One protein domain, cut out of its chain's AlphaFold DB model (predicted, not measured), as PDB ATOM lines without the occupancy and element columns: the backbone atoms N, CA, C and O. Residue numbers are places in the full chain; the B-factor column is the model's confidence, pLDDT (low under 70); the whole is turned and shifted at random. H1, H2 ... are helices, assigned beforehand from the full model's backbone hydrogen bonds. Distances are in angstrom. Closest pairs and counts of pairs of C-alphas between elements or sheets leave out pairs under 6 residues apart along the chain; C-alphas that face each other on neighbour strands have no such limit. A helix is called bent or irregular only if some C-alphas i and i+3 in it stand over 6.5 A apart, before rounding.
ATOM      1  N   THR A  12     -44.428  30.709  63.417       78.69
ATOM      2  CA  THR A  12     -44.214  29.721  62.345       78.69
ATOM      3  C   THR A  12     -45.167  29.934  61.166       78.69
ATOM      4  O   THR A  12     -44.734  29.876  60.011       78.69
ATOM      5  N   ALA A  13     -46.436  30.268  61.427       76.44
ATOM      6  CA  ALA A  13     -47.413  30.587  60.383       76.44
ATOM      7  C   ALA A  13     -47.064  31.879  59.617       76.44
ATOM      8  O   ALA A  13     -47.210  31.944  58.392       76.44
ATOM      9  N   ARG A  14     -46.565  32.913  60.310       74.69
ATOM     10  CA  ARG A  14     -46.061  34.145  59.676       74.69
ATOM     11  C   ARG A  14     -44.802  33.873  58.853       74.69
ATOM     12  O   ARG A  14     -44.715  34.331  57.713       74.69
ATOM     13  N   ALA A  15     -43.874  33.076  59.382       77.06
ATOM     14  CA  ALA A  15     -42.654  32.692  58.680       77.06
ATOM     15  C   ALA A  15     -42.949  31.922  57.384       77.06
ATOM     16  O   ALA A  15     -42.356  32.241  56.359       77.06
ATOM     17  N   GLN A  16     -43.904  30.983  57.382       78.88
ATOM     18  CA  GLN A  16     -44.298  30.240  56.173       78.88
ATOM     19  C   GLN A  16     -44.846  31.137  55.055       78.88
ATOM     20  O   GLN A  16     -44.608  30.858  53.882       78.88
ATOM     21  N   ARG A  17     -45.539  32.231  55.395       79.06
ATOM     22  CA  ARG A  17     -46.042  33.196  54.400       79.06
ATOM     23  C   ARG A  17     -44.925  34.036  53.785       79.06
ATOM     24  O   ARG A  17     -44.988  34.360  52.604       79.06
ATOM     25  N   LEU A  18     -43.906  34.377  54.574       82.94
ATOM     26  CA  LEU A  18     -42.757  35.174  54.125       82.94
ATOM     27  C   LEU A  18     -41.688  34.324  53.428       82.94
ATOM     28  O   LEU A  18     -40.980  34.820  52.557       82.94
ATOM     29  N   LEU A  19     -41.604  33.037  53.767       81.94
ATOM     30  CA  LEU A  19     -40.643  32.064  53.245       81.94
ATOM     31  C   LEU A  19     -40.490  32.089  51.716       81.94
ATOM     32  O   LEU A  19     -39.358  32.240  51.259       81.94
ATOM     33  N   PRO A  20     -41.562  32.001  50.904       80.06
ATOM     34  CA  PRO A  20     -41.426  32.038  49.449       80.06
ATOM     35  C   PRO A  20     -40.885  33.379  48.935       80.06
ATOM     36  O   PRO A  20     -40.078  33.387  48.009       80.06
ATOM     37  N   ALA A  21     -41.264  34.504  49.549       77.94
ATOM     38  CA  ALA A  21     -40.762  35.824  49.168       77.94
ATOM     39  C   ALA A  21     -39.275  35.989  49.524       77.94
ATOM     40  O   ALA A  21     -38.481  36.448  48.699       77.94
ATOM     41  N   THR A  22     -38.875  35.549  50.719       81.75
ATOM     42  CA  THR A  22     -37.476  35.553  51.161       81.75
ATOM     43  C   THR A  22     -36.623  34.637  50.287       81.75
ATOM     44  O   THR A  22     -35.566  35.051  49.819       81.75
ATOM     45  N   LEU A  23     -37.096  33.420  49.994       84.38
ATOM     46  CA  LEU A  23     -36.403  32.486  49.104       84.38
ATOM     47  C   LEU A  23     -36.263  33.051  47.690       84.38
ATOM     48  O   LEU A  23     -35.169  33.008  47.137       84.38
ATOM     49  N   ALA A  24     -37.326  33.624  47.120       77.25
ATOM     50  CA  ALA A  24     -37.275  34.246  45.799       77.25
ATOM     51  C   ALA A  24     -36.263  35.404  45.753       77.25
ATOM     52  O   ALA A  24     -35.490  35.516  44.800       77.25
ATOM     53  N   THR A  25     -36.216  36.218  46.810       79.00
ATOM     54  CA  THR A  25     -35.265  37.332  46.940       79.00
ATOM     55  C   THR A  25     -33.826  36.821  47.027       79.00
ATOM     56  O   THR A  25     -32.973  37.271  46.265       79.00
ATOM     57  N   CYS A  26     -33.558  35.834  47.889       83.25
ATOM     58  CA  CYS A  26     -32.231  35.230  48.041       83.25
ATOM     59  C   CYS A  26     -31.756  34.535  46.759       83.25
ATOM     60  O   CYS A  26     -30.610  34.712  46.352       83.25
ATOM     61  N   MET A  27     -32.633  33.776  46.096       85.38
ATOM     62  CA  MET A  27     -32.320  33.114  44.828       85.38
ATOM     63  C   MET A  27     -32.017  34.131  43.728       85.38
ATOM     64  O   MET A  27     -31.015  33.997  43.031       85.38
ATOM     65  N   SER A  28     -32.825  35.187  43.605       79.50
ATOM     66  CA  SER A  28     -32.580  36.265  42.642       79.50
ATOM     67  C   SER A  28     -31.250  36.984  42.909       79.50
ATOM     68  O   SER A  28     -30.472  37.205  41.979       79.50
ATOM     69  N   ALA A  29     -30.956  37.297  44.175       79.56
ATOM     70  CA  ALA A  29     -29.711  37.944  44.583       79.56
ATOM     71  C   ALA A  29     -28.480  37.081  44.275       79.56
ATOM     72  O   ALA A  29     -27.487  37.586  43.745       79.56
ATOM     73  N   PHE A  30     -28.572  35.777  44.548       83.44
ATOM     74  CA  PHE A  30     -27.510  34.813  44.277       83.44
ATOM     75  C   PHE A  30     -27.245  34.650  42.778       83.44
ATOM     76  O   PHE A  30     -26.103  34.769  42.340       83.44
ATOM     77  N   VAL A  31     -28.292  34.455  41.972       83.44
ATOM     78  CA  VAL A  31     -28.155  34.340  40.512       83.44
ATOM     79  C   VAL A  31     -27.537  35.611  39.929       83.44
ATOM     80  O   VAL A  31     -26.602  35.529  39.133       83.44
ATOM     81  N   ALA A  32     -27.986  36.790  40.368       78.88
ATOM     82  CA  ALA A  32     -27.405  38.054  39.931       78.88
ATOM     83  C   ALA A  32     -25.923  38.189  40.328       78.88
ATOM     84  O   ALA A  32     -25.130  38.702  39.536       78.88
ATOM     85  N   ALA A  33     -25.529  37.713  41.515       73.69
ATOM     86  CA  ALA A  33     -24.135  37.722  41.968       73.69
ATOM     87  C   ALA A  33     -23.255  36.838  41.083       73.69
ATOM     88  O   ALA A  33     -22.225  37.297  40.594       73.69
ATOM     89  N   VAL A  34     -23.694  35.606  40.819       78.88
ATOM     90  CA  VAL A  34     -22.978  34.646  39.969       78.88
ATOM     91  C   VAL A  34     -22.825  35.186  38.548       78.88
ATOM     92  O   VAL A  34     -21.716  35.220  38.022       78.88
ATOM     93  N   VAL A  35     -23.905  35.684  37.943       77.56
ATOM     94  CA  VAL A  35     -23.864  36.253  36.587       77.56
ATOM     95  C   VAL A  35     -22.935  37.465  36.529       77.56
ATOM     96  O   VAL A  35     -22.132  37.573  35.605       77.56
ATOM     97  N   THR A  36     -22.982  38.355  37.523       76.75
ATOM     98  CA  THR A  36     -22.094  39.529  37.577       76.75
ATOM     99  C   THR A  36     -20.627  39.122  37.743       76.75
ATOM    100  O   THR A  36     -19.755  39.717  37.108       76.75
ATOM    101  N   ALA A  37     -20.354  38.096  38.557       70.56
ATOM    102  CA  ALA A  37     -19.002  37.601  38.812       70.56
ATOM    103  C   ALA A  37     -18.410  36.956  37.558       70.56
ATOM    104  O   ALA A  37     -17.261  37.223  37.222       70.56
ATOM    105  N   ILE A  38     -19.216  36.180  36.825       73.38
ATOM    106  CA  ILE A  38     -18.820  35.591  35.541       73.38
ATOM    107  C   ILE A  38     -18.549  36.683  34.499       73.38
ATOM    108  O   ILE A  38     -17.549  36.619  33.795       73.38
ATOM    109  N   ASN A  39     -19.423  37.690  34.395       71.50
ATOM    110  CA  ASN A  39     -19.325  38.697  33.335       71.50
ATOM    111  C   ASN A  39     -18.254  39.764  33.588       71.50
ATOM    112  O   ASN A  39     -17.759  40.355  32.635       71.50
ATOM    113  N   THR A  40     -17.934  40.071  34.848       70.50
ATOM    114  CA  THR A  40     -17.074  41.223  35.170       70.50
ATOM    115  C   THR A  40     -15.935  40.933  36.141       70.50
ATOM    116  O   THR A  40     -15.180  41.851  36.450       70.50
ATOM    117  N   GLY A  41     -15.793  39.692  36.615       68.31
ATOM    118  CA  GLY A  41     -14.780  39.323  37.603       68.31
ATOM    119  C   GLY A  41     -15.055  39.876  39.008       68.31
ATOM    120  O   GLY A  41     -15.987  40.652  39.240       68.31
ATOM    121  N   LEU A  42     -14.236  39.453  39.977       70.56
ATOM    122  CA  LEU A  42     -14.297  39.897  41.375       70.56
ATOM    123  C   LEU A  42     -13.343  41.080  41.604       70.56
ATOM    124  O   LEU A  42     -12.299  40.947  42.232       70.56
ATOM    125  N   ASP A  43     -13.715  42.239  41.071       77.81
ATOM    126  CA  ASP A  43     -12.977  43.497  41.234       77.81
ATOM    127  C   ASP A  43     -13.524  44.363  42.384       77.81
ATOM    128  O   ASP A  43     -14.669  44.178  42.803       77.81
ATOM    129  N   PRO A  44     -12.807  45.418  42.821       75.19
ATOM    130  CA  PRO A  44     -13.296  46.369  43.830       75.19
ATOM    131  C   PRO A  44     -14.645  47.039  43.489       75.19
ATOM    132  O   PRO A  44     -15.351  47.511  44.375       75.19
ATOM    133  N   GLY A  45     -15.041  47.059  42.209       78.44
ATOM    134  CA  GLY A  45     -16.345  47.553  41.745       78.44
ATOM    135  C   GLY A  45     -17.466  46.504  41.706       78.44
ATOM    136  O   GLY A  45     -18.581  46.830  41.294       78.44
ATOM    137  N   PHE A  46     -17.191  45.258  42.100       75.94
ATOM    138  CA  PHE A  46     -18.103  44.120  41.977       75.94
ATOM    139  C   PHE A  46     -19.431  44.348  42.699       75.94
ATOM    140  O   PHE A  46     -20.483  44.151  42.102       75.94
ATOM    141  N   VAL A  47     -19.406  44.833  43.945       77.00
ATOM    142  CA  VAL A  47     -20.624  45.026  44.755       77.00
ATOM    143  C   VAL A  47     -21.588  46.015  44.095       77.00
ATOM    144  O   VAL A  47     -22.785  45.751  44.017       77.00
ATOM    145  N   LEU A  48     -21.077  47.131  43.564       80.31
ATOM    146  CA  LEU A  48     -21.905  48.148  42.911       80.31
ATOM    147  C   LEU A  48     -22.470  47.655  41.569       80.31
ATOM    148  O   LEU A  48     -23.628  47.927  41.245       80.31
ATOM    149  N   ARG A  49     -21.669  46.906  40.798       78.00
ATOM    150  CA  ARG A  49     -22.113  46.250  39.557       78.00
ATOM    151  C   ARG A  49     -23.169  45.184  39.847       78.00
ATOM    152  O   ARG A  49     -24.173  45.132  39.145       78.00
ATOM    153  N   TRP A  50     -22.974  44.401  40.905       79.38
ATOM    154  CA  TRP A  50     -23.900  43.365  41.347       79.38
ATOM    155  C   TRP A  50     -25.234  43.961  41.784       79.38
ATOM    156  O   TRP A  50     -26.267  43.511  41.308       79.38
ATOM    157  N   LEU A  51     -25.229  45.014  42.605       79.38
ATOM    158  CA  LEU A  51     -26.450  45.715  43.016       79.38
ATOM    159  C   LEU A  51     -27.219  46.282  41.817       79.38
ATOM    160  O   LEU A  51     -28.434  46.106  41.735       79.38
ATOM    161  N   LYS A  52     -26.524  46.908  40.856       77.81
ATOM    162  CA  LYS A  52     -27.138  47.384  39.605       77.81
ATOM    163  C   LYS A  52     -27.719  46.239  38.776       77.81
ATOM    164  O   LYS A  52     -28.851  46.339  38.311       77.81
ATOM    165  N   ALA A  53     -26.963  45.157  38.600       77.62
ATOM    166  CA  ALA A  53     -27.407  43.988  37.851       77.62
ATOM    167  C   ALA A  53     -28.603  43.314  38.529       77.62
ATOM    168  O   ALA A  53     -29.572  42.982  37.858       77.62
ATOM    169  N   TRP A  54     -28.580  43.172  39.854       77.25
ATOM    170  CA  TRP A  54     -29.671  42.607  40.641       77.25
ATOM    171  C   TRP A  54     -30.943  43.459  40.556       77.25
ATOM    172  O   TRP A  54     -32.019  42.917  40.306       77.25
ATOM    173  N   ALA A  55     -30.817  44.786  40.650       79.00
ATOM    174  CA  ALA A  55     -31.940  45.714  40.509       79.00
ATOM    175  C   ALA A  55     -32.629  45.630  39.133       79.00
ATOM    176  O   ALA A  55     -33.833  45.856  39.042       79.00
ATOM    177  N   ILE A  56     -31.893  45.277  38.072       74.50
ATOM    178  CA  ILE A  56     -32.443  45.064  36.720       74.50
ATOM    179  C   ILE A  56     -32.923  43.616  36.532       74.50
ATOM    180  O   ILE A  56     -33.946  43.373  35.892       74.50
ATOM    181  N   ALA A  57     -32.219  42.641  37.110       71.88
ATOM    182  CA  ALA A  57     -32.538  41.222  36.995       71.88
ATOM    183  C   ALA A  57     -33.876  40.873  37.652       71.88
ATOM    184  O   ALA A  57     -34.595  40.024  37.139       71.88
ATOM    185  N   LEU A  58     -34.236  41.531  38.755       75.88
ATOM    186  CA  LEU A  58     -35.488  41.286  39.475       75.88
ATOM    187  C   LEU A  58     -36.738  41.595  38.612       75.88
ATOM    188  O   LEU A  58     -37.541  40.682  38.400       75.88
ATOM    189  N   PRO A  59     -36.910  42.800  38.027       76.38
ATOM    190  CA  PRO A  59     -38.021  43.072  37.114       76.38
ATOM    191  C   PRO A  59     -37.914  42.279  35.807       76.38
ATOM    192  O   PRO A  59     -38.936  41.816  35.302       76.38
ATOM    193  N   ALA A  60     -36.704  42.050  35.281       73.31
ATOM    194  CA  ALA A  60     -36.518  41.215  34.096       73.31
ATOM    195  C   ALA A  60     -36.980  39.766  34.333       73.31
ATOM    196  O   ALA A  60     -37.641  39.191  33.474       73.31
ATOM    197  N   ALA A  61     -36.704  39.195  35.508       75.31
ATOM    198  CA  ALA A  61     -37.146  37.859  35.894       75.31
ATOM    199  C   ALA A  61     -38.667  37.784  36.064       75.31
ATOM    200  O   ALA A  61     -39.276  36.808  35.636       75.31
ATOM    201  N   VAL A  62     -39.297  38.817  36.635       78.50
ATOM    202  CA  VAL A  62     -40.764  38.903  36.718       78.50
ATOM    203  C   VAL A  62     -41.372  38.955  35.316       78.50
ATOM    204  O   VAL A  62     -42.253  38.157  35.001       78.50
ATOM    205  N   LEU A  63     -40.872  39.835  34.445       78.69
ATOM    206  CA  LEU A  63     -41.333  39.937  33.059       78.69
ATOM    207  C   LEU A  63     -41.149  38.621  32.302       78.69
ATOM    208  O   LEU A  63     -42.080  38.156  31.646       78.69
ATOM    209  N   ALA A  64     -39.987  37.988  32.449       77.56
ATOM    210  CA  ALA A  64     -39.705  36.676  31.891       77.56
ATOM    211  C   ALA A  64     -40.695  35.634  32.428       77.56
ATOM    212  O   ALA A  64     -41.313  34.932  31.638       77.56
ATOM    213  N   ALA A  65     -40.929  35.557  33.737       79.19
ATOM    214  CA  ALA A  65     -41.877  34.606  34.311       79.19
ATOM    215  C   ALA A  65     -43.288  34.776  33.723       79.19
ATOM    216  O   ALA A  65     -43.910  33.785  33.345       79.19
ATOM    217  N   TYR A  66     -43.778  36.010  33.569       82.88
ATOM    218  CA  TYR A  66     -45.084  36.268  32.952       82.88
ATOM    219  C   TYR A  66     -45.112  35.956  31.448       82.88
ATOM    220  O   TYR A  66     -46.082  35.361  30.977       82.88
ATOM    221  N   ALA A  67     -44.057  36.302  30.706       80.62
ATOM    222  CA  ALA A  67     -43.961  36.060  29.266       80.62
ATOM    223  C   ALA A  67     -43.766  34.573  28.926       80.62
ATOM    224  O   ALA A  67     -44.383  34.047  27.998       80.62
ATOM    225  N   PHE A  68     -42.940  33.869  29.700       79.62
ATOM    226  CA  PHE A  68     -42.628  32.457  29.501       79.62
ATOM    227  C   PHE A  68     -43.677  31.525  30.098       79.62
ATOM    228  O   PHE A  68     -43.745  30.384  29.661       79.62
ATOM    229  N   ARG A  69     -44.543  31.961  31.022       81.06
ATOM    230  CA  ARG A  69     -45.624  31.116  31.561       81.06
ATOM    231  C   ARG A  69     -46.513  30.472  30.481       81.06
ATOM    232  O   ARG A  69     -46.659  29.249  30.509       81.06
ATOM    233  N   PRO A  70     -47.078  31.212  29.507       80.19
ATOM    234  CA  PRO A  70     -47.832  30.586  28.422       80.19
ATOM    235  C   PRO A  70     -46.943  29.721  27.517       80.19
ATOM    236  O   PRO A  70     -47.412  28.710  26.998       80.19
ATOM    237  N   LEU A  71     -45.664  30.068  27.341       80.06
ATOM    238  CA  LEU A  71     -44.744  29.290  26.510       80.06
ATOM    239  C   LEU A  71     -44.380  27.949  27.160       80.06
ATOM    240  O   LEU A  71     -44.442  26.918  26.500       80.06
ATOM    241  N   ALA A  72     -44.075  27.946  28.455       82.38
ATOM    242  CA  ALA A  72     -43.786  26.757  29.246       82.38
ATOM    243  C   ALA A  72     -44.985  25.806  29.267       82.38
ATOM    244  O   ALA A  72     -44.814  24.609  29.069       82.38
ATOM    245  N   TRP A  73     -46.202  26.342  29.405       84.94
ATOM    246  CA  TRP A  73     -47.428  25.551  29.280       84.94
ATOM    247  C   TRP A  73     -47.557  24.912  27.893       84.94
ATOM    248  O   TRP A  73     -47.821  23.716  27.774       84.94
ATOM    249  N   ARG A  74     -47.308  25.680  26.825       82.94
ATOM    250  CA  ARG A  74     -47.339  25.164  25.447       82.94
ATOM    251  C   ARG A  74     -46.272  24.098  25.205       82.94
ATOM    252  O   ARG A  74     -46.578  23.103  24.558       82.94
ATOM    253  N   MET A  75     -45.062  24.277  25.730       83.31
ATOM    254  CA  MET A  75     -43.982  23.291  25.634       83.31
ATOM    255  C   MET A  75     -44.301  22.025  26.430       83.31
ATOM    256  O   MET A  75     -44.130  20.932  25.905       83.31
ATOM    257  N   ALA A  76     -44.829  22.150  27.649       85.31
ATOM    258  CA  ALA A  76     -45.254  21.008  28.456       85.31
ATOM    259  C   ALA A  76     -46.346  20.196  27.742       85.31
ATOM    260  O   ALA A  76     -46.250  18.975  27.655       85.31
ATOM    261  N   LEU A  77     -47.333  20.873  27.144       85.00
ATOM    262  CA  LEU A  77     -48.346  20.222  26.310       85.00
ATOM    263  C   LEU A  77     -47.744  19.544  25.076       85.00
ATOM    264  O   LEU A  77     -48.188  18.464  24.699       85.00
ATOM    265  N   TRP A  78     -46.745  20.161  24.446       87.19
ATOM    266  CA  TRP A  78     -46.011  19.557  23.335       87.19
ATOM    267  C   TRP A  78     -45.277  18.286  23.759       87.19
ATOM    268  O   TRP A  78     -45.405  17.276  23.081       87.19
ATOM    269  N   VAL A  79     -44.569  18.305  24.890       85.88
ATOM    270  CA  VAL A  79     -43.835  17.146  25.421       85.88
ATOM    271  C   VAL A  79     -44.785  16.002  25.770       85.88
ATOM    272  O   VAL A  79     -44.532  14.868  25.376       85.88
ATOM    273  N   VAL A  80     -45.902  16.293  26.442       87.56
ATOM    274  CA  VAL A  80     -46.919  15.282  26.776       87.56
ATOM    275  C   VAL A  80     -47.520  14.664  25.513       87.56
ATOM    276  O   VAL A  80     -47.674  13.453  25.442       87.56
ATOM    277  N   ARG A  81     -47.817  15.470  24.487       82.19
ATOM    278  CA  ARG A  81     -48.344  14.967  23.206       82.19
ATOM    279  C   ARG A  81     -47.302  14.222  22.372       82.19
ATOM    280  O   ARG A  81     -47.671  13.383  21.562       82.19
ATOM    281  N   ALA A  82     -46.024  14.555  22.540       80.94
ATOM    282  CA  ALA A  82     -44.917  13.922  21.834       80.94
ATOM    283  C   ALA A  82     -44.489  12.590  22.463       80.94
ATOM    284  O   ALA A  82     -43.742  11.856  21.823       80.94
ATOM    285  N   MET A  83     -44.933  12.274  23.685       76.31
ATOM    286  CA  MET A  83     -44.662  10.997  24.338       76.31
ATOM    287  C   MET A  83     -45.817  10.029  24.041       76.31
ATOM    288  O   MET A  83     -46.895  10.185  24.614       76.31
TER     289      MET A  83
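This is residues 12 to 83 of the 87 residues of the protein "DUF2798 domain-containing protein" of Xanthomonadaceae bacterium (UniProt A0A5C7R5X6). Two long helices, bent H2 and H1, cross near their linked ends and spread like a V. Residues 12 to 23 and 62 to 83 stick out. The 72-residue printed part, H1 then H2, is all helix and only just loose, close to extended: radius of gyration of the C-alphas 16.7 A, spans 51 by 37 by 20 A.

H2, residues 46 to 82, was assigned as one helix by its hydrogen bonds but is bent, C-alphas 67 and 70 being 6.8 A apart; H2a, 46 to 67, and H2b, 70 to 82, stand at a steep tilt, 62 degrees. H1, residues 12 to 40, touches H2a with residues 28 to 40 alone, opposite ways at a steep tilt, 63 degrees; the closest C-alphas, Ala 32 and Trp 54, are 5.1 A apart. Every O i to N i+4 pair is within hydrogen-bond range in H2b, 23 of 25 in H1, 17 of 18 in H2a.

H2a measures 29.9 A; H2b, 18.2 A, ends at C-alpha 82 (-44.917, 13.922, 21.834). H1, 40.1 A, begins at C-alpha 12 (-44.214, 29.721, 62.345) and is only just irregular, C-alphas 17 and 20 being 6.9 A apart.

The printed part has no cut, the link is tight, and residue 41 has pLDDT under 70.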